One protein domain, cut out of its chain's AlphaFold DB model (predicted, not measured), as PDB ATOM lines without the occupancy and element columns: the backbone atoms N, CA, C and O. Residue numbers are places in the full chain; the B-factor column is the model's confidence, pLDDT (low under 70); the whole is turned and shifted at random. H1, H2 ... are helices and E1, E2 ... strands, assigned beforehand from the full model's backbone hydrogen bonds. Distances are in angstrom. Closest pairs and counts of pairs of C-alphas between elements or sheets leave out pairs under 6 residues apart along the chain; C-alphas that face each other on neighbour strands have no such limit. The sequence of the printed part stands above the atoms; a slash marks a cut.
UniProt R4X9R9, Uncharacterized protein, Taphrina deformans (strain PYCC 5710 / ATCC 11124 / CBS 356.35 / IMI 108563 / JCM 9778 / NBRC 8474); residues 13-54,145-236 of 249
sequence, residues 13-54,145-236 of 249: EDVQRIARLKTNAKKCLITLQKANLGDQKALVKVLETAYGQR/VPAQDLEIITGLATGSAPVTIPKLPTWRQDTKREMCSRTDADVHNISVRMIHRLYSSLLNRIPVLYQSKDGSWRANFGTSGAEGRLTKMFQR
ATOM      1  N   GLU A  13       7.995  26.847  11.138       97.00
ATOM      2  CA  GLU A  13       8.377  28.177  11.648       97.00
ATOM      3  C   GLU A  13       7.179  29.011  12.135       97.00
ATOM      4  O   GLU A  13       7.324  29.866  13.005       97.00
ATOM      5  N   ASP A  14       5.969  28.737  11.632       97.75
ATOM      6  CA  ASP A  14       4.757  29.479  11.999       97.75
ATOM      7  C   ASP A  14       4.441  29.358  13.503       97.75
ATOM      8  O   ASP A  14       4.017  28.306  14.004       97.75
ATOM      9  N   VAL A  15       4.584  30.481  14.210       97.69
ATOM     10  CA  VAL A  15       4.388  30.617  15.658       97.69
ATOM     11  C   VAL A  15       2.994  30.159  16.096       97.69
ATOM     12  O   VAL A  15       2.860  29.445  17.097       97.69
ATOM     13  N   GLN A  16       1.941  30.508  15.347       97.44
ATOM     14  CA  GLN A  16       0.570  30.136  15.706       97.44
ATOM     15  C   GLN A  16       0.363  28.631  15.567       97.44
ATOM     16  O   GLN A  16      -0.252  27.984  16.426       97.44
ATOM     17  N   ARG A  17       0.909  28.045  14.498       95.56
ATOM     18  CA  ARG A  17       0.864  26.602  14.274       95.56
ATOM     19  C   ARG A  17       1.630  25.845  15.354       95.56
ATOM     20  O   ARG A  17       1.092  24.872  15.889       95.56
ATOM     21  N   ILE A  18       2.819  26.311  15.743       95.75
ATOM     22  CA  ILE A  18       3.599  25.738  16.853       95.75
ATOM     23  C   ILE A  18       2.797  25.794  18.161       95.75
ATOM     24  O   ILE A  18       2.707  24.789  18.872       95.75
ATOM     25  N   ALA A  19       2.165  26.928  18.479       96.44
ATOM     26  CA  ALA A  19       1.363  27.083  19.695       96.44
ATOM     27  C   ALA A  19       0.169  26.108  19.741       96.44
ATOM     28  O   ALA A  19      -0.079  25.460  20.767       96.44
ATOM     29  N   ARG A  20      -0.533  25.925  18.612       96.12
ATOM     30  CA  ARG A  20      -1.615  24.930  18.478       96.12
ATOM     31  C   ARG A  20      -1.095  23.504  18.665       96.12
ATOM     32  O   ARG A  20      -1.705  22.730  19.406       96.12
ATOM     33  N   LEU A  21       0.043  23.159  18.059       94.00
ATOM     34  CA  LEU A  21       0.672  21.841  18.210       94.00
ATOM     35  C   LEU A  21       1.084  21.566  19.662       94.00
ATOM     36  O   LEU A  21       0.756  20.501  20.186       94.00
ATOM     37  N   LYS A  22       1.708  22.534  20.347       94.69
ATOM     38  CA  LYS A  22       2.055  22.436  21.777       94.69
ATOM     39  C   LYS A  22       0.814  22.220  22.643       94.69
ATOM     40  O   LYS A  22       0.807  21.351  23.513       94.69
ATOM     41  N   THR A  23      -0.256  22.966  22.379       95.88
ATOM     42  CA  THR A  23      -1.528  22.834  23.104       95.88
ATOM     43  C   THR A  23      -2.147  21.450  22.902       95.88
ATOM     44  O   THR A  23      -2.565  20.804  23.864       95.88
ATOM     45  N   ASN A  24      -2.156  20.951  21.666       92.31
ATOM     46  CA  ASN A  24      -2.649  19.612  21.347       92.31
ATOM     47  C   ASN A  24      -1.790  18.514  21.990       92.31
ATOM     48  O   ASN A  24      -2.336  17.546  22.521       92.31
ATOM     49  N   ALA A  25      -0.465  18.683  22.002       92.69
ATOM     50  CA  ALA A  25       0.459  17.767  22.662       92.69
ATOM     51  C   ALA A  25       0.199  17.699  24.175       92.69
ATOM     52  O   ALA A  25       0.067  16.602  24.713       92.69
ATOM     53  N   LYS A  26       0.019  18.848  24.845       94.06
ATOM     54  CA  LYS A  26      -0.356  18.905  26.270       94.06
ATOM     55  C   LYS A  26      -1.679  18.183  26.539       94.06
ATOM     56  O   LYS A  26      -1.744  17.345  27.431       94.06
ATOM     57  N   LYS A  27      -2.718  18.432  25.732       92.94
ATOM     58  CA  LYS A  27      -4.019  17.742  25.855       92.94
ATOM     59  C   LYS A  27      -3.891  16.224  25.688       92.94
ATOM     60  O   LYS A  27      -4.538  15.467  26.413       92.94
ATOM     61  N   CYS A  28      -3.065  15.773  24.743       92.69
ATOM     62  CA  CYS A  28      -2.793  14.354  24.525       92.69
ATOM     63  C   CYS A  28      -2.057  13.733  25.719       92.69
ATOM     64  O   CYS A  28      -2.491  12.697  26.215       92.69
ATOM     65  N   LEU A  29      -1.022  14.404  26.233       92.62
ATOM     66  CA  LEU A  29      -0.280  13.968  27.415       92.62
ATOM     67  C   LEU A  29      -1.190  13.840  28.642       92.62
ATOM     68  O   LEU A  29      -1.175  12.800  29.289       92.62
ATOM     69  N   ILE A  30      -2.029  14.845  28.910       90.56
ATOM     70  CA  ILE A  30      -2.998  14.814  30.017       90.56
ATOM     71  C   ILE A  30      -3.978  13.651  29.844       90.56
ATOM     72  O   ILE A  30      -4.266  12.938  30.798       90.56
ATOM     73  N   THR A  31      -4.467  13.416  28.621       93.12
ATOM     74  CA  THR A  31      -5.364  12.281  28.341       93.12
ATOM     75  C   THR A  31      -4.673  10.946  28.644       93.12
ATOM     76  O   THR A  31      -5.274  10.084  29.272       93.12
ATOM     77  N   LEU A  32      -3.408  10.779  28.243       92.19
ATOM     78  CA  LEU A  32      -2.635   9.565  28.527       92.19
ATOM     79  C   LEU A  32      -2.351   9.396  30.021       92.19
ATOM     80  O   LEU A  32      -2.454   8.291  30.541       92.19
ATOM     81  N   GLN A  33      -2.029  10.483  30.723       89.25
ATOM     82  CA  GLN A  33      -1.856  10.463  32.175       89.25
ATOM     83  C   GLN A  33      -3.147  10.017  32.864       89.25
ATOM     84  O   GLN A  33      -3.107   9.057  33.622       89.25
ATOM     85  N   LYS A  34      -4.295  10.627  32.535       89.12
ATOM     86  CA  LYS A  34      -5.607  10.221  33.065       89.12
ATOM     87  C   LYS A  34      -5.928   8.755  32.771       89.12
ATOM     88  O   LYS A  34      -6.333   8.024  33.671       89.12
ATOM     89  N   ALA A  35      -5.679   8.301  31.543       91.44
ATOM     90  CA  ALA A  35      -5.879   6.907  31.162       91.44
ATOM     91  C   ALA A  35      -5.014   5.951  32.001       91.44
ATOM     92  O   ALA A  35      -5.521   4.950  32.498       91.44
ATOM     93  N   ASN A  36      -3.742   6.293  32.235       88.69
ATOM     94  CA  ASN A  36      -2.843   5.513  33.092       88.69
ATOM     95  C   ASN A  36      -3.284   5.495  34.563       88.69
ATOM     96  O   ASN A  36      -3.000   4.531  35.268       88.69
ATOM     97  N   LEU A  37      -3.959   6.546  35.036       85.81
ATOM     98  CA  LEU A  37      -4.534   6.576  36.382       85.81
ATOM     99  C   LEU A  37      -5.782   5.689  36.509       85.81
ATOM    100  O   LEU A  37      -6.112   5.301  37.628       85.81
ATOM    101  N   GLY A  38      -6.412   5.336  35.383       88.12
ATOM    102  CA  GLY A  38      -7.599   4.486  35.308       88.12
ATOM    103  C   GLY A  38      -8.908   5.226  35.025       88.12
ATOM    104  O   GLY A  38      -9.976   4.647  35.201       88.12
ATOM    105  N   ASP A  39      -8.848   6.478  34.554       90.56
ATOM    106  CA  ASP A  39     -10.029   7.191  34.048       90.56
ATOM    107  C   ASP A  39     -10.589   6.457  32.818       90.56
ATOM    108  O   ASP A  39      -9.956   6.383  31.755       90.56
ATOM    109  N   GLN A  40     -11.805   5.925  32.957       91.81
ATOM    110  CA  GLN A  40     -12.466   5.137  31.923       91.81
ATOM    111  C   GLN A  40     -12.697   5.936  30.633       91.81
ATOM    112  O   GLN A  40     -12.519   5.401  29.536       91.81
ATOM    113  N   LYS A  41     -13.063   7.220  30.726       93.12
ATOM    114  CA  LYS A  41     -13.333   8.064  29.548       93.12
ATOM    115  C   LYS A  41     -12.042   8.336  28.785       93.12
ATOM    116  O   LYS A  41     -12.022   8.277  27.551       93.12
ATOM    117  N   ALA A  42     -10.956   8.596  29.512       94.12
ATOM    118  CA  ALA A  42      -9.635   8.758  28.921       94.12
ATOM    119  C   ALA A  42      -9.145   7.456  28.265       94.12
ATOM    120  O   ALA A  42      -8.669   7.506  27.129       94.12
ATOM    121  N   LEU A  43      -9.333   6.301  28.913       94.12
ATOM    122  CA  LEU A  43      -8.999   4.984  28.357       94.12
ATOM    123  C   LEU A  43      -9.745   4.707  27.049       94.12
ATOM    124  O   LEU A  43      -9.110   4.395  26.043       94.12
ATOM    125  N   VAL A  44     -11.069   4.902  27.020       95.50
ATOM    126  CA  VAL A  44     -11.879   4.745  25.797       95.50
ATOM    127  C   VAL A  44     -11.344   5.635  24.677       95.50
ATOM    128  O   VAL A  44     -11.161   5.178  23.553       95.50
ATOM    129  N   LYS A  45     -11.026   6.897  24.983       96.00
ATOM    130  CA  LYS A  45     -10.490   7.838  23.997       96.00
ATOM    131  C   LYS A  45      -9.126   7.407  23.451       96.00
ATOM    132  O   LYS A  45      -8.876   7.596  22.259       96.00
ATOM    133  N   VAL A  46      -8.251   6.860  24.296       95.88
ATOM    134  CA  VAL A  46      -6.948   6.320  23.880       95.88
ATOM    135  C   VAL A  46      -7.143   5.103  22.980       95.88
ATOM    136  O   VAL A  46      -6.573   5.085  21.892       95.88
ATOM    137  N   LEU A  47      -8.002   4.155  23.365       95.94
ATOM    138  CA  LEU A  47      -8.310   2.963  22.569       95.94
ATOM    139  C   LEU A  47      -8.907   3.323  21.203       95.94
ATOM    140  O   LEU A  47      -8.418   2.870  20.173       95.94
ATOM    141  N   GLU A  48      -9.899   4.212  21.164       96.12
ATOM    142  CA  GLU A  48     -10.494   4.682  19.908       96.12
ATOM    143  C   GLU A  48      -9.469   5.399  19.014       96.12
ATOM    144  O   GLU A  48      -9.569   5.352  17.793       96.12
ATOM    145  N   THR A  49      -8.469   6.065  19.595       95.75
ATOM    146  CA  THR A  49      -7.390   6.690  18.814       95.75
ATOM    147  C   THR A  49      -6.391   5.653  18.296       95.75
ATOM    148  O   THR A  49      -5.917   5.793  17.172       95.75
ATOM    149  N   ALA A  50      -6.068   4.635  19.100       95.25
ATOM    150  CA  ALA A  50      -5.125   3.577  18.746       95.25
ATOM    151  C   ALA A  50      -5.648   2.713  17.590       95.25
ATOM    152  O   ALA A  50      -4.921   2.496  16.630       95.25
ATOM    153  N   TYR A  51      -6.924   2.325  17.635       96.12
ATOM    154  CA  TYR A  51      -7.565   1.473  16.625       96.12
ATOM    155  C   TYR A  51      -8.285   2.262  15.520       96.12
ATOM    156  O   TYR A  51      -9.260   1.798  14.933       96.12
ATOM    157  N   GLY A  52      -7.863   3.503  15.271       95.31
ATOM    158  CA  GLY A  52      -8.344   4.288  14.133       95.31
ATOM    159  C   GLY A  52      -9.826   4.665  14.149       95.31
ATOM    160  O   GLY A  52     -10.347   5.114  13.140       95.31
ATOM    161  N   GLN A  53     -10.522   4.581  15.281       95.81
ATOM    162  CA  GLN A  53     -11.881   5.123  15.414       95.81
ATOM    163  C   GLN A  53     -11.886   6.656  15.531       95.81
ATOM    164  O   GLN A  53     -12.907   7.306  15.297       95.81
ATOM    165  N   ARG A  54     -10.740   7.260  15.879       95.44
ATOM    166  CA  ARG A  54     -10.525   8.712  15.980       95.44
ATOM    167  C   ARG A  54      -9.170   9.152  15.428       95.44
ATOM    168  O   ARG A  54      -8.233   8.373  15.294       95.44
ATOM    169  N   VAL A 145     -12.156  -1.410  10.893       92.50
ATOM    170  CA  VAL A 145     -10.803  -1.651  11.400       92.50
ATOM    171  C   VAL A 145     -10.174  -2.815  10.622       92.50
ATOM    172  O   VAL A 145     -10.906  -3.724  10.220       92.50
ATOM    173  N   PRO A 146      -8.847  -2.816  10.392       92.12
ATOM    174  CA  PRO A 146      -8.153  -3.945   9.788       92.12
ATOM    175  C   PRO A 146      -8.385  -5.266  10.516       92.12
ATOM    176  O   PRO A 146      -8.537  -5.301  11.734       92.12
ATOM    177  N   ALA A 147      -8.357  -6.372   9.769       89.94
ATOM    178  CA  ALA A 147      -8.589  -7.708  10.325       89.94
ATOM    179  C   ALA A 147      -7.602  -8.060  11.455       89.94
ATOM    180  O   ALA A 147      -8.017  -8.591  12.476       89.94
ATOM    181  N   GLN A 148      -6.328  -7.678  11.309       92.25
ATOM    182  CA  GLN A 148      -5.287  -7.901  12.324       92.25
ATOM    183  C   GLN A 148      -5.631  -7.217  13.656       92.25
ATOM    184  O   GLN A 148      -5.609  -7.835  14.718       92.25
ATOM    185  N   ASP A 149      -6.005  -5.940  13.591       93.50
ATOM    186  CA  ASP A 149      -6.420  -5.162  14.758       93.50
ATOM    187  C   ASP A 149      -7.706  -5.734  15.380       93.50
ATOM    188  O   ASP A 149      -7.839  -5.773  16.602       93.50
ATOM    189  N   LEU A 150      -8.649  -6.212  14.557       92.62
ATOM    190  CA  LEU A 150      -9.869  -6.874  15.032       92.62
ATOM    191  C   LEU A 150      -9.562  -8.173  15.784       92.62
ATOM    192  O   LEU A 150     -10.100  -8.371  16.870       92.62
ATOM    193  N   GLU A 151      -8.683  -9.030  15.264       92.81
ATOM    194  CA  GLU A 151      -8.244 -10.256  15.945       92.81
ATOM    195  C   GLU A 151      -7.633  -9.932  17.316       92.81
ATOM    196  O   GLU A 151      -8.031 -10.515  18.326       92.81
ATOM    197  N   ILE A 152      -6.771  -8.914  17.388       93.75
ATOM    198  CA  ILE A 152      -6.193  -8.443  18.655       93.75
ATOM    199  C   ILE A 152      -7.291  -7.972  19.623       93.75
ATOM    200  O   ILE A 152      -7.322  -8.394  20.781       93.75
ATOM    201  N   ILE A 153      -8.219  -7.123  19.166       94.31
ATOM    202  CA  ILE A 153      -9.320  -6.604  19.995       94.31
ATOM    203  C   ILE A 153     -10.206  -7.743  20.503       94.31
ATOM    204  O   ILE A 153     -10.580  -7.742  21.674       94.31
ATOM    205  N   THR A 154     -10.543  -8.711  19.647       93.75
ATOM    206  CA  THR A 154     -11.372  -9.863  20.028       93.75
ATOM    207  C   THR A 154     -10.658 -10.746  21.049       93.75
ATOM    208  O   THR A 154     -11.252 -11.084  22.072       93.75
ATOM    209  N   GLY A 155      -9.367 -11.033  20.854       93.69
ATOM    210  CA  GLY A 155      -8.555 -11.783  21.812       93.69
ATOM    211  C   GLY A 155      -8.503 -11.113  23.186       93.69
ATOM    212  O   GLY A 155      -8.664 -11.789  24.204       93.69
ATOM    213  N   LEU A 156      -8.354  -9.784  23.226       93.69
ATOM    214  CA  LEU A 156      -8.341  -8.991  24.463       93.69
ATOM    215  C   LEU A 156      -9.730  -8.840  25.105       93.69
ATOM    216  O   LEU A 156      -9.830  -8.733  26.326       93.69
ATOM    217  N   ALA A 157     -10.800  -8.820  24.310       93.31
ATOM    218  CA  ALA A 157     -12.175  -8.764  24.806       93.31
ATOM    219  C   ALA A 157     -12.597 -10.092  25.454       93.31
ATOM    220  O   ALA A 157     -13.216 -10.090  26.518       93.31
ATOM    221  N   THR A 158     -12.247 -11.215  24.822       93.19
ATOM    222  CA  THR A 158     -12.583 -12.571  25.284       93.19
ATOM    223  C   THR A 158     -11.636 -13.057  26.388       93.19
ATOM    224  O   THR A 158     -11.981 -13.963  27.141       93.19
ATOM    225  N   GLY A 159     -10.453 -12.450  26.520       91.94
ATOM    226  CA  GLY A 159      -9.411 -12.874  27.462       91.94
ATOM    227  C   GLY A 159      -8.542 -14.024  26.949       91.94
ATOM    228  O   GLY A 159      -7.794 -14.611  27.725       91.94
ATOM    229  N   SER A 160      -8.630 -14.348  25.655       93.06
ATOM    230  CA  SER A 160      -7.749 -15.325  25.005       93.06
ATOM    231  C   SER A 160      -6.322 -14.786  24.859       93.06
ATOM    232  O   SER A 160      -5.367 -15.551  24.970       93.06
ATOM    233  N   ALA A 161      -6.172 -13.474  24.657       92.06
ATOM    234  CA  ALA A 161      -4.873 -12.813  24.655       92.06
ATOM    235  C   ALA A 161      -4.527 -12.308  26.069       92.06
ATOM    236  O   ALA A 161      -5.377 -11.687  26.717       92.06
ATOM    237  N   PRO A 162      -3.290 -12.520  26.560       91.38
ATOM    238  CA  PRO A 162      -2.895 -12.055  27.881       91.38
ATOM    239  C   PRO A 162      -2.872 -10.526  27.932       91.38
ATOM    240  O   PRO A 162      -2.224  -9.854  27.129       91.38
ATOM    241  N   VAL A 163      -3.561  -9.965  28.923       89.12
ATOM    242  CA  VAL A 163      -3.578  -8.522  29.160       89.12
ATOM    243  C   VAL A 163      -2.390  -8.141  30.037       89.12
ATOM    244  O   VAL A 163      -2.382  -8.390  31.243       89.12
ATOM    245  N   THR A 164      -1.385  -7.488  29.456       86.38
ATOM    246  CA  THR A 164      -0.282  -6.911  30.233       86.38
ATOM    247  C   THR A 164      -0.693  -5.547  30.778       86.38
ATOM    248  O   THR A 164      -0.765  -4.564  30.041       86.38
ATOM    249  N   ILE A 165      -0.954  -5.466  32.083       80.81
ATOM    250  CA  ILE A 165      -1.175  -4.183  32.755       80.81
ATOM    251  C   ILE A 165       0.201  -3.605  33.107       80.81
ATOM    252  O   ILE A 165       0.916  -4.210  33.914       80.81
ATOM    253  N   PRO A 166       0.613  -2.466  32.521       74.06
ATOM    254  CA  PRO A 166       1.891  -1.866  32.867       74.06
ATOM    255  C   PRO A 166       1.874  -1.470  34.344       74.06
ATOM    256  O   PRO A 166       1.007  -0.716  34.792       74.06
ATOM    257  N   LYS A 167       2.844  -1.975  35.111       75.94
ATOM    258  CA  LYS A 167       3.041  -1.537  36.494       75.94
ATOM    259  C   LYS A 167       3.473  -0.073  36.469       75.94
ATOM    260  O   LYS A 167       4.472   0.276  35.842       75.94
ATOM    261  N   LEU A 168       2.709   0.791  37.136       68.44
ATOM    262  CA  LEU A 168       3.113   2.179  37.337       68.44
ATOM    263  C   LEU A 168       4.395   2.208  38.187       68.44
ATOM    264  O   LEU A 168       4.442   1.514  39.207       68.44
ATOM    265  N   PRO A 169       5.411   3.011  37.814       72.81
ATOM    266  CA  PRO A 169       6.567   3.248  38.670       72.81
ATOM    267  C   PRO A 169       6.117   3.731  40.051       72.81
ATOM    268  O   PRO A 169       5.188   4.536  40.142       72.81
ATOM    269  N   THR A 170       6.783   3.273  41.108       71.12
ATOM    270  CA  THR A 170       6.456   3.606  42.506       71.12
ATOM    271  C   THR A 170       6.367   5.113  42.743       71.12
ATOM    272  O   THR A 170       5.369   5.573  43.281       71.12
ATOM    273  N   TRP A 171       7.305   5.902  42.209       67.75
ATOM    274  CA  TRP A 171       7.305   7.370  42.330       67.75
ATOM    275  C   TRP A 171       6.083   8.073  41.705       67.75
ATOM    276  O   TRP A 171       5.798   9.226  42.013       67.75
ATOM    277  N   ARG A 172       5.326   7.405  40.819       63.88
ATOM    278  CA  ARG A 172       4.068   7.952  40.277       63.88
ATOM    279  C   ARG A 172       2.856   7.667  41.154       63.88
ATOM    280  O   ARG A 172       1.807   8.276  40.937       63.88
ATOM    281  N   GLN A 173       2.967   6.756  42.115       63.44
ATOM    282  CA  GLN A 173       1.870   6.448  43.031       63.44
ATOM    283  C   GLN A 173       1.554   7.654  43.929       63.44
ATOM    284  O   GLN A 173       0.381   7.913  44.194       63.44
ATOM    285  N   ASP A 174       2.562   8.461  44.262       63.22
ATOM    286  CA  ASP A 174       2.388   9.697  45.034       63.22
ATOM    287  C   ASP A 174       1.655  10.768  44.217       63.22
ATOM    288  O   ASP A 174       0.636  11.302  44.652       63.22
ATOM    289  N   THR A 175       2.050  10.969  42.952       61.94
ATOM    290  CA  THR A 175       1.321  11.878  42.046       61.94
ATOM    291  C   THR A 175      -0.118  11.430  41.771       61.94
ATOM    292  O   THR A 175      -0.989  12.267  41.537       61.94
ATOM    293  N   LYS A 176      -0.412  10.120  41.823       60.62
ATOM    294  CA  LYS A 176      -1.789   9.610  41.714       60.62
ATOM    295  C   LYS A 176      -2.647  10.110  42.877       60.62
ATOM    296  O   LYS A 176      -3.782  10.510  42.636       60.62
ATOM    297  N   ARG A 177      -2.111  10.148  44.104       60.59
ATOM    298  CA  ARG A 177      -2.825  10.688  45.275       60.59
ATOM    299  C   ARG A 177      -3.121  12.181  45.123       60.59
ATOM    300  O   ARG A 177      -4.243  12.598  45.388       60.59
ATOM    301  N   GLU A 178      -2.162  12.959  44.624       65.25
ATOM    302  CA  GLU A 178      -2.333  14.404  44.406       65.25
ATOM    303  C   GLU A 178      -3.297  14.751  43.260       65.25
ATOM    304  O   GLU A 178      -3.997  15.760  43.316       65.25
ATOM    305  N   MET A 179      -3.350  13.935  42.202       61.03
ATOM    306  CA  MET A 179      -4.277  14.167  41.086       61.03
ATOM    307  C   MET A 179      -5.701  13.683  41.396       61.03
ATOM    308  O   MET A 179      -6.657  14.358  41.013       61.03
ATOM    309  N   CYS A 180      -5.853  12.564  42.115       55.88
ATOM    310  CA  CYS A 180      -7.157  12.061  42.566       55.88
ATOM    311  C   CYS A 180      -7.861  13.020  43.539       55.88
ATOM    312  O   CYS A 180      -9.085  13.027  43.583       55.88
ATOM    313  N   SER A 181      -7.126  13.836  44.302       56.31
ATOM    314  CA  SER A 181      -7.736  14.779  45.251       56.31
ATOM    315  C   SER A 181      -8.336  16.024  44.587       56.31
ATOM    316  O   SER A 181      -9.172  16.692  45.190       56.31
ATOM    317  N   ARG A 182      -7.931  16.346  43.349       55.81
ATOM    318  CA  ARG A 182      -8.332  17.582  42.655       55.81
ATOM    319  C   ARG A 182      -9.469  17.413  41.656       55.81
ATOM    320  O   ARG A 182     -10.195  18.376  41.428       55.81
ATOM    321  N   THR A 183      -9.622  16.243  41.039       52.16
ATOM    322  CA  THR A 183     -10.661  16.007  40.027       52.16
ATOM    323  C   THR A 183     -11.084  14.537  39.979       52.16
ATOM    324  O   THR A 183     -10.253  13.682  39.683       52.16
ATOM    325  N   ASP A 184     -12.389  14.317  40.147       54.19
ATOM    326  CA  ASP A 184     -13.201  13.167  39.716       54.19
ATOM    327  C   ASP A 184     -13.187  11.867  40.547       54.19
ATOM    328  O   ASP A 184     -12.199  11.142  40.645       54.19
ATOM    329  N   ALA A 185     -14.387  11.503  41.015       56.75
ATOM    330  CA  ALA A 185     -14.755  10.233  41.651       56.75
ATOM    331  C   ALA A 185     -14.629   8.986  40.736       56.75
ATOM    332  O   ALA A 185     -14.886   7.870  41.180       56.75
ATOM    333  N   ASP A 186     -14.207   9.156  39.479       64.69
ATOM    334  CA  ASP A 186     -14.216   8.123  38.429       64.69
ATOM    335  C   ASP A 186     -12.845   7.431  38.216       64.69
ATOM    336  O   ASP A 186     -12.663   6.669  37.260       64.69
ATOM    337  N   VAL A 187     -11.834   7.691  39.061       75.81
ATOM    338  CA  VAL A 187     -10.510   7.054  38.922       75.81
ATOM    339  C   VAL A 187     -10.526   5.649  39.530       75.81
ATOM    340  O   VAL A 187     -10.366   5.465  40.736       75.81
ATOM    341  N   HIS A 188     -10.683   4.632  38.684       78.00
ATOM    342  CA  HIS A 188     -10.695   3.231  39.105       78.00
ATOM    343  C   HIS A 188      -9.312   2.579  39.001       78.00
ATOM    344  O   HIS A 188      -8.501   2.916  38.143       78.00
ATOM    345  N   ASN A 189      -9.033   1.575  39.835       85.25
ATOM    346  CA  ASN A 189      -7.903   0.689  39.566       85.25
ATOM    347  C   ASN A 189      -8.207  -0.138  38.312       85.25
ATOM    348  O   ASN A 189      -9.247  -0.795  38.226       85.25
ATOM    349  N   ILE A 190      -7.292  -0.101  37.342       88.94
ATOM    350  CA  ILE A 190      -7.431  -0.838  36.088       88.94
ATOM    351  C   ILE A 190      -7.372  -2.335  36.412       88.94
ATOM    352  O   ILE A 190      -6.309  -2.880  36.693       88.94
ATOM    353  N   SER A 191      -8.531  -2.990  36.399       90.62
ATOM    354  CA  SER A 191      -8.650  -4.440  36.565       90.62
ATOM    355  C   SER A 191      -8.740  -5.134  35.208       90.62
ATOM    356  O   SER A 191      -9.213  -4.550  34.231       90.62
ATOM    357  N   VAL A 192      -8.363  -6.414  35.148       91.88
ATOM    358  CA  VAL A 192      -8.508  -7.241  33.933       91.88
ATOM    359  C   VAL A 192      -9.960  -7.235  33.436       91.88
ATOM    360  O   VAL A 192     -10.222  -7.003  32.258       91.88
ATOM    361  N   ARG A 193     -10.928  -7.350  34.356       91.62
ATOM    362  CA  ARG A 193     -12.365  -7.275  34.045       91.62
ATOM    363  C   ARG A 193     -12.763  -5.947  33.400       91.62
ATOM    364  O   ARG A 193     -13.579  -5.934  32.479       91.62
ATOM    365  N   MET A 194     -12.223  -4.828  33.888       91.31
ATOM    366  CA  MET A 194     -12.465  -3.510  33.298       91.31
ATOM    367  C   MET A 194     -11.915  -3.448  31.874       91.31
ATOM    368  O   MET A 194     -12.608  -2.968  30.981       91.31
ATOM    369  N   ILE A 195     -10.709  -3.974  31.653       92.62
ATOM    370  CA  ILE A 195     -10.086  -4.018  30.328       92.62
ATOM    371  C   ILE A 195     -10.940  -4.834  29.352       92.62
ATOM    372  O   ILE A 195     -11.269  -4.323  28.283       92.62
ATOM    373  N   HIS A 196     -11.379  -6.036  29.734       92.69
ATOM    374  CA  HIS A 196     -12.242  -6.863  28.880       92.69
ATOM    375  C   HIS A 196     -13.523  -6.109  28.512       92.69
ATOM    376  O   HIS A 196     -13.849  -5.987  27.338       92.69
ATOM    377  N   ARG A 197     -14.195  -5.484  29.492       93.19
ATOM    378  CA  ARG A 197     -15.397  -4.665  29.245       93.19
ATOM    379  C   ARG A 197     -15.146  -3.514  28.276       93.19
ATOM    380  O   ARG A 197     -16.005  -3.229  27.443       93.19
ATOM    381  N   LEU A 198     -14.000  -2.841  28.385       94.44
ATOM    382  CA  LEU A 198     -13.627  -1.760  27.474       94.44
ATOM    383  C   LEU A 198     -13.446  -2.273  26.046       94.44
ATOM    384  O   LEU A 198     -14.009  -1.681  25.124       94.44
ATOM    385  N   TYR A 199     -12.726  -3.379  25.865       95.00
ATOM    386  CA  TYR A 199     -12.525  -3.985  24.550       95.00
ATOM    387  C   TYR A 199     -13.816  -4.562  23.966       95.00
ATOM    388  O   TYR A 199     -14.101  -4.307  22.802       95.00
ATOM    389  N   SER A 200     -14.662  -5.230  24.757       93.75
ATOM    390  CA  SER A 200     -15.989  -5.672  24.307       93.75
ATOM    391  C   SER A 200     -16.867  -4.486  23.897       93.75
ATOM    392  O   SER A 200     -17.534  -4.523  22.866       93.75
ATOM    393  N   SER A 201     -16.850  -3.396  24.675       94.38
ATOM    394  CA  SER A 201     -17.588  -2.174  24.338       94.38
ATOM    395  C   SER A 201     -17.078  -1.538  23.045       94.38
ATOM    396  O   SER A 201     -17.879  -1.053  22.245       94.38
ATOM    397  N   LEU A 202     -15.762  -1.552  22.826       94.44
ATOM    398  CA  LEU A 202     -15.139  -1.080  21.597       94.44
ATOM    399  C   LEU A 202     -15.525  -1.965  20.403       94.44
ATOM    400  O   LEU A 202     -15.951  -1.437  19.381       94.44
ATOM    401  N   LEU A 203     -15.451  -3.289  20.544       93.62
ATOM    402  CA  LEU A 203     -15.797  -4.257  19.501       93.62
ATOM    403  C   LEU A 203     -17.253  -4.104  19.037       93.62
ATOM    404  O   LEU A 203     -17.518  -4.028  17.841       93.62
ATOM    405  N   ASN A 204     -18.185  -3.927  19.979       93.06
ATOM    406  CA  ASN A 204     -19.602  -3.674  19.686       93.06
ATOM    407  C   ASN A 204     -19.853  -2.362  18.921       93.06
ATOM    408  O   ASN A 204     -20.938  -2.144  18.391       93.06
ATOM    409  N   ARG A 205     -18.874  -1.452  18.895       93.94
ATOM    410  CA  ARG A 205     -18.963  -0.142  18.239       93.94
ATOM    411  C   ARG A 205     -18.243  -0.086  16.902       93.94
ATOM    412  O   ARG A 205     -18.499   0.864  16.156       93.94
ATOM    413  N   ILE A 206     -17.334  -1.025  16.647       94.50
ATOM    414  CA  ILE A 206     -16.539  -1.082  15.428       94.50
ATOM    415  C   ILE A 206     -17.376  -1.760  14.338       94.50
ATOM    416  O   ILE A 206     -17.823  -2.896  14.524       94.50
ATOM    417  N   PRO A 207     -17.604  -1.081  13.204       95.44
ATOM    418  CA  PRO A 207     -18.207  -1.719  12.050       95.44
ATOM    419  C   PRO A 207     -17.183  -2.637  11.371       95.44
ATOM    420  O   PRO A 207     -16.002  -2.310  11.265       95.44
ATOM    421  N   VAL A 208     -17.645  -3.769  10.867       93.25
ATOM    422  CA  VAL A 208     -16.882  -4.686  10.024       93.25
ATOM    423  C   VAL A 208     -17.510  -4.648   8.644       93.25
ATOM    424  O   VAL A 208     -18.708  -4.884   8.505       93.25
ATOM    425  N   LEU A 209     -16.702  -4.325   7.640       93.19
ATOM    426  CA  LEU A 209     -17.114  -4.259   6.245       93.19
ATOM    427  C   LEU A 209     -16.606  -5.510   5.522       93.19
ATOM    428  O   LEU A 209     -15.438  -5.869   5.662       93.19
ATOM    429  N   TYR A 210     -17.473  -6.177   4.766       92.00
ATOM    430  CA  TYR A 210     -17.122  -7.361   3.986       92.00
ATOM    431  C   TYR A 210     -17.916  -7.403   2.680       92.00
ATOM    432  O   TYR A 210     -18.986  -6.803   2.550       92.00
ATOM    433  N   GLN A 211     -17.381  -8.120   1.697       93.12
ATOM    434  CA  GLN A 211     -18.044  -8.326   0.417       93.12
ATOM    435  C   GLN A 211     -18.793  -9.661   0.451       93.12
ATOM    436  O   GLN A 211     -18.227 -10.689   0.828       93.12
ATOM    437  N   SER A 212     -20.079  -9.642   0.100       93.88
ATOM    438  CA  SER A 212     -20.883 -10.852  -0.077       93.88
ATOM    439  C   SER A 212     -20.366 -11.664  -1.265       93.88
ATOM    440  O   SER A 212     -19.693 -11.133  -2.151       93.88
ATOM    441  N   LYS A 213     -20.747 -12.944  -1.336       94.00
ATOM    442  CA  LYS A 213     -20.497 -13.785  -2.520       94.00
ATOM    443  C   LYS A 213     -21.100 -13.180  -3.794       94.00
ATOM    444  O   LYS A 213     -20.543 -13.355  -4.868       94.00
ATOM    445  N   ASP A 214     -22.177 -12.413  -3.643       92.62
ATOM    446  CA  ASP A 214     -22.886 -11.731  -4.733       92.62
ATOM    447  C   ASP A 214     -22.156 -10.471  -5.238       92.62
ATOM    448  O   ASP A 214     -22.693  -9.729  -6.050       92.62
ATOM    449  N   GLY A 215     -20.982 -10.147  -4.688       90.62
ATOM    450  CA  GLY A 215     -20.242  -8.920  -4.993       90.62
ATOM    451  C   GLY A 215     -20.740  -7.673  -4.251       90.62
ATOM    452  O   GLY A 215     -20.003  -6.693  -4.176       90.62
ATOM    453  N   SER A 216     -21.927  -7.724  -3.636       93.81
ATOM    454  CA  SER A 216     -22.485  -6.616  -2.848       93.81
ATOM    455  C   SER A 216     -21.735  -6.380  -1.534       93.81
ATOM    456  O   SER A 216     -21.365  -7.316  -0.819       93.81
ATOM    457  N   TRP A 217     -21.551  -5.112  -1.178       94.19
ATOM    458  CA  TRP A 217     -20.954  -4.714   0.095       94.19
ATOM    459  C   TRP A 217     -21.958  -4.800   1.244       94.19
ATOM    460  O   TRP A 217     -23.082  -4.306   1.149       94.19
ATOM    461  N   ARG A 218     -21.544  -5.407   2.359       94.50
ATOM    462  CA  ARG A 218     -22.333  -5.502   3.593       94.50
ATOM    463  C   ARG A 218     -21.485  -5.097   4.794       94.50
ATOM    464  O   ARG A 218     -20.267  -5.261   4.793       94.50
ATOM    465  N   ALA A 219     -22.135  -4.554   5.819       94.25
ATOM    466  CA  ALA A 219     -21.477  -4.137   7.049       94.25
ATOM    467  C   ALA A 219     -22.266  -4.615   8.270       94.25
ATOM    468  O   ALA A 219     -23.483  -4.452   8.293       94.25
ATOM    469  N   ASN A 220     -21.570  -5.119   9.294       93.12
ATOM    470  CA  ASN A 220     -22.143  -5.537  10.584       93.12
ATOM    471  C   ASN A 220     -21.346  -4.949  11.762       93.12
ATOM    472  O   ASN A 220     -20.200  -4.540  11.588       93.12
ATOM    473  N   PHE A 221     -21.913  -4.935  12.972       90.56
ATOM    474  CA  PHE A 221     -21.146  -4.675  14.201       90.56
ATOM    475  C   PHE A 221     -20.566  -5.978  14.774       90.56
ATOM    476  O   PHE A 221     -21.164  -7.045  14.643       90.56
ATOM    477  N   GLY A 222     -19.391  -5.883  15.402       68.38
ATOM    478  CA  GLY A 222     -18.480  -6.993  15.716       68.38
ATOM    479  C   GLY A 222     -18.905  -8.070  16.730       68.38
ATOM    480  O   GLY A 222     -18.024  -8.637  17.365       68.38
ATOM    481  N   THR A 223     -20.185  -8.404  16.900       58.16
ATOM    482  CA  THR A 223     -20.608  -9.530  17.772       58.16
ATOM    483  C   THR A 223     -21.710 -10.423  17.208       58.16
ATOM    484  O   THR A 223     -21.888 -11.541  17.686       58.16
ATOM    485  N   SER A 224     -22.417 -10.012  16.157       47.62
ATOM    486  CA  SER A 224     -23.464 -10.826  15.540       47.62
ATOM    487  C   SER A 224     -22.911 -11.642  14.362       47.62
ATOM    488  O   SER A 224     -22.929 -11.184  13.222       47.62
ATOM    489  N   GLY A 225     -22.405 -12.844  14.654       42.94
ATOM    490  CA  GLY A 225     -22.448 -13.995  13.741       42.94
ATOM    491  C   GLY A 225     -21.650 -13.907  12.437       42.94
ATOM    492  O   GLY A 225     -22.235 -13.822  11.361       42.94
ATOM    493  N   ALA A 226     -20.325 -14.038  12.509       41.94
ATOM    494  CA  ALA A 226     -19.504 -14.314  11.332       41.94
ATOM    495  C   ALA A 226     -18.802 -15.678  11.446       41.94
ATOM    496  O   ALA A 226     -17.590 -15.757  11.607       41.94
ATOM    497  N   GLU A 227     -19.570 -16.754  11.254       43.69
ATOM    498  CA  GLU A 227     -19.064 -17.955  10.561       43.69
ATOM    499  C   GLU A 227     -18.745 -17.656   9.074       43.69
ATOM    500  O   GLU A 227     -18.188 -18.476   8.346       43.69
ATOM    501  N   GLY A 228     -19.050 -16.446   8.593       41.47
ATOM    502  CA  GLY A 228     -18.600 -15.946   7.303       41.47
ATOM    503  C   GLY A 228     -17.130 -15.540   7.351       41.47
ATOM    504  O   GLY A 228     -16.809 -14.485   7.890       41.47
ATOM    505  N   ARG A 229     -16.261 -16.372   6.759       44.16
ATOM    506  CA  ARG A 229     -14.856 -16.091   6.392       44.16
ATOM    507  C   ARG A 229     -14.533 -14.589   6.396       44.16
ATOM    508  O   ARG A 229     -14.899 -13.872   5.462       44.16
ATOM    509  N   LEU A 230     -13.792 -14.135   7.409       44.09
ATOM    510  CA  LEU A 230     -13.130 -12.828   7.434       44.09
ATOM    511  C   LEU A 230     -12.151 -12.767   6.250       44.09
ATOM    512  O   LEU A 230     -11.023 -13.251   6.301       44.09
ATOM    513  N   THR A 231     -12.632 -12.262   5.115       46.47
ATOM    514  CA  THR A 231     -11.932 -12.351   3.834       46.47
ATOM    515  C   THR A 231     -11.096 -11.088   3.609       46.47
ATOM    516  O   THR A 231     -11.626 -10.029   3.301       46.47
ATOM    517  N   LYS A 232      -9.775 -11.223   3.775       43.88
ATOM    518  CA  LYS A 232      -8.676 -10.703   2.925       43.88
ATOM    519  C   LYS A 232      -8.723  -9.266   2.349       43.88
ATOM    520  O   LYS A 232      -8.039  -9.017   1.360       43.88
ATOM    521  N   MET A 233      -9.429  -8.291   2.925       46.59
ATOM    522  CA  MET A 233      -9.413  -6.923   2.356       46.59
ATOM    523  C   MET A 233      -8.097  -6.163   2.548       46.59
ATOM    524  O   MET A 233      -7.733  -5.358   1.699       46.59
ATOM    525  N   PHE A 234      -7.331  -6.456   3.599       46.16
ATOM    526  CA  PHE A 234      -6.086  -5.729   3.881       46.16
ATOM    527  C   PHE A 234      -4.819  -6.396   3.324       46.16
ATOM    528  O   PHE A 234      -3.731  -5.853   3.476       46.16
ATOM    529  N   GLN A 235      -4.934  -7.539   2.638       44.12
ATOM    530  CA  GLN A 235      -3.773  -8.251   2.080       44.12
ATOM    531  C   GLN A 235      -3.395  -7.829   0.650       44.12
ATOM    532  O   GLN A 235      -2.341  -8.235   0.172       44.12
ATOM    533  N   ARG A 236      -4.212  -7.026  -0.051       42.19
ATOM    534  CA  ARG A 236      -3.986  -6.724  -1.481       42.19
ATOM    535  C   ARG A 236      -3.253  -5.416  -1.799       42.19
ATOM    536  O   ARG A 236      -2.920  -5.224  -2.959       42.19
TER     537      ARG A 236
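Overview. This is residues 13 to 54 and 145 to 236 of the 249 residues of an uncharacterized protein of Taphrina deformans (strain PYCC 5710 / ATCC 11124 / CBS 356.35 / IMI 108563 / JCM 9778 / NBRC 8474) (UniProt R4X9R9). A loose, flat row of parts runs from the short helix H4 at one end, past the end of the long helix H1, then H2 and the crossed pair H5 and H3, to a small strand hairpin, E1 and E2, at the other end. Residues 13 to 27, of which 15 to 27 belong to H1, stick out from this row as an arm, and two long links join H4 to H3 and H5. The printed part has 134 residues with five named helices and two named strands, in the order H1 H2 H3 H4 H5 E1 E2; the sheet has the order E1 - E2, antiparallel, and the class is mostly helix. The whole is loose, with a radius of gyration of the C-alphas of 18.9 A, and spans 58 by 44 by 23 A.

Along the chain. H1 is residues 15 to 37, 33.0 A from first to last C-alpha, beginning at C-alpha 15 (4.388, 30.617, 15.658). H2 is residues 40 to 50, 15.2 A long. After the cut come H3, residues 147 to 158, 16.2 A, and H4, residues 171 to 180, 15.2 A, with C-alpha 171 at (7.305, 7.370, 42.330). H5 is residues 192 to 203, 16.4 A. Strand E1 is residues 207 to 211, and E2 is residues 217 to 221, ending at C-alpha 221 (-21.146, -4.675, 14.201).

Arrangement. H1 touches H2 with residues 31 to 36 alone, opposite ways at a steep tilt of 58 degrees; the closest C-alphas, of Ala 35 and Leu 43, are 4.6 A apart. H2 touches H5, the same way at a steep tilt of 53 degrees; here H5 takes part with residues 198 to 202 alone, and the closest C-alphas, of Val 44 and Leu 198, are 6.9 A apart. H3 and H5 touch, opposite ways at a steep tilt of 41 degrees, closest at the C-alphas of Ala 157 and His 196, 4.5 A. H4 touches no helix; it is close to H1 but not clearly touching, about perpendicular at 83 degrees, with the C-alphas of Leu 37 and Lys 176 closest at 6.7 A. E1 and E2 form an antiparallel hairpin, with N 208 and O 220 at 2.8 A and N 210 and O 218 at 2.9 A, within hydrogen-bond range. The closest C-alphas of H5 and E2, of Leu 203 and Phe 221, are 7.5 A apart. H1 is apart from H3, H5, E1 and E2. In H1, H2, H3 and H5 every O i to N i+4 pair is within hydrogen-bond range; in H4, 5 of 6 are.

Size, cuts and confidence. The farthest C-alphas, of Asp 174 and Asp 214, are 59.8 A apart. Residues 55 to 144 are not printed, and C-alphas 54 and 145 are 11.3 A apart across the cut. The links H3 to H4 and H4 to H5 are long. The mean pLDDT of the printed part is 82.9; residue 168 and residues 171 to 186 and 222 to 236 are under 70.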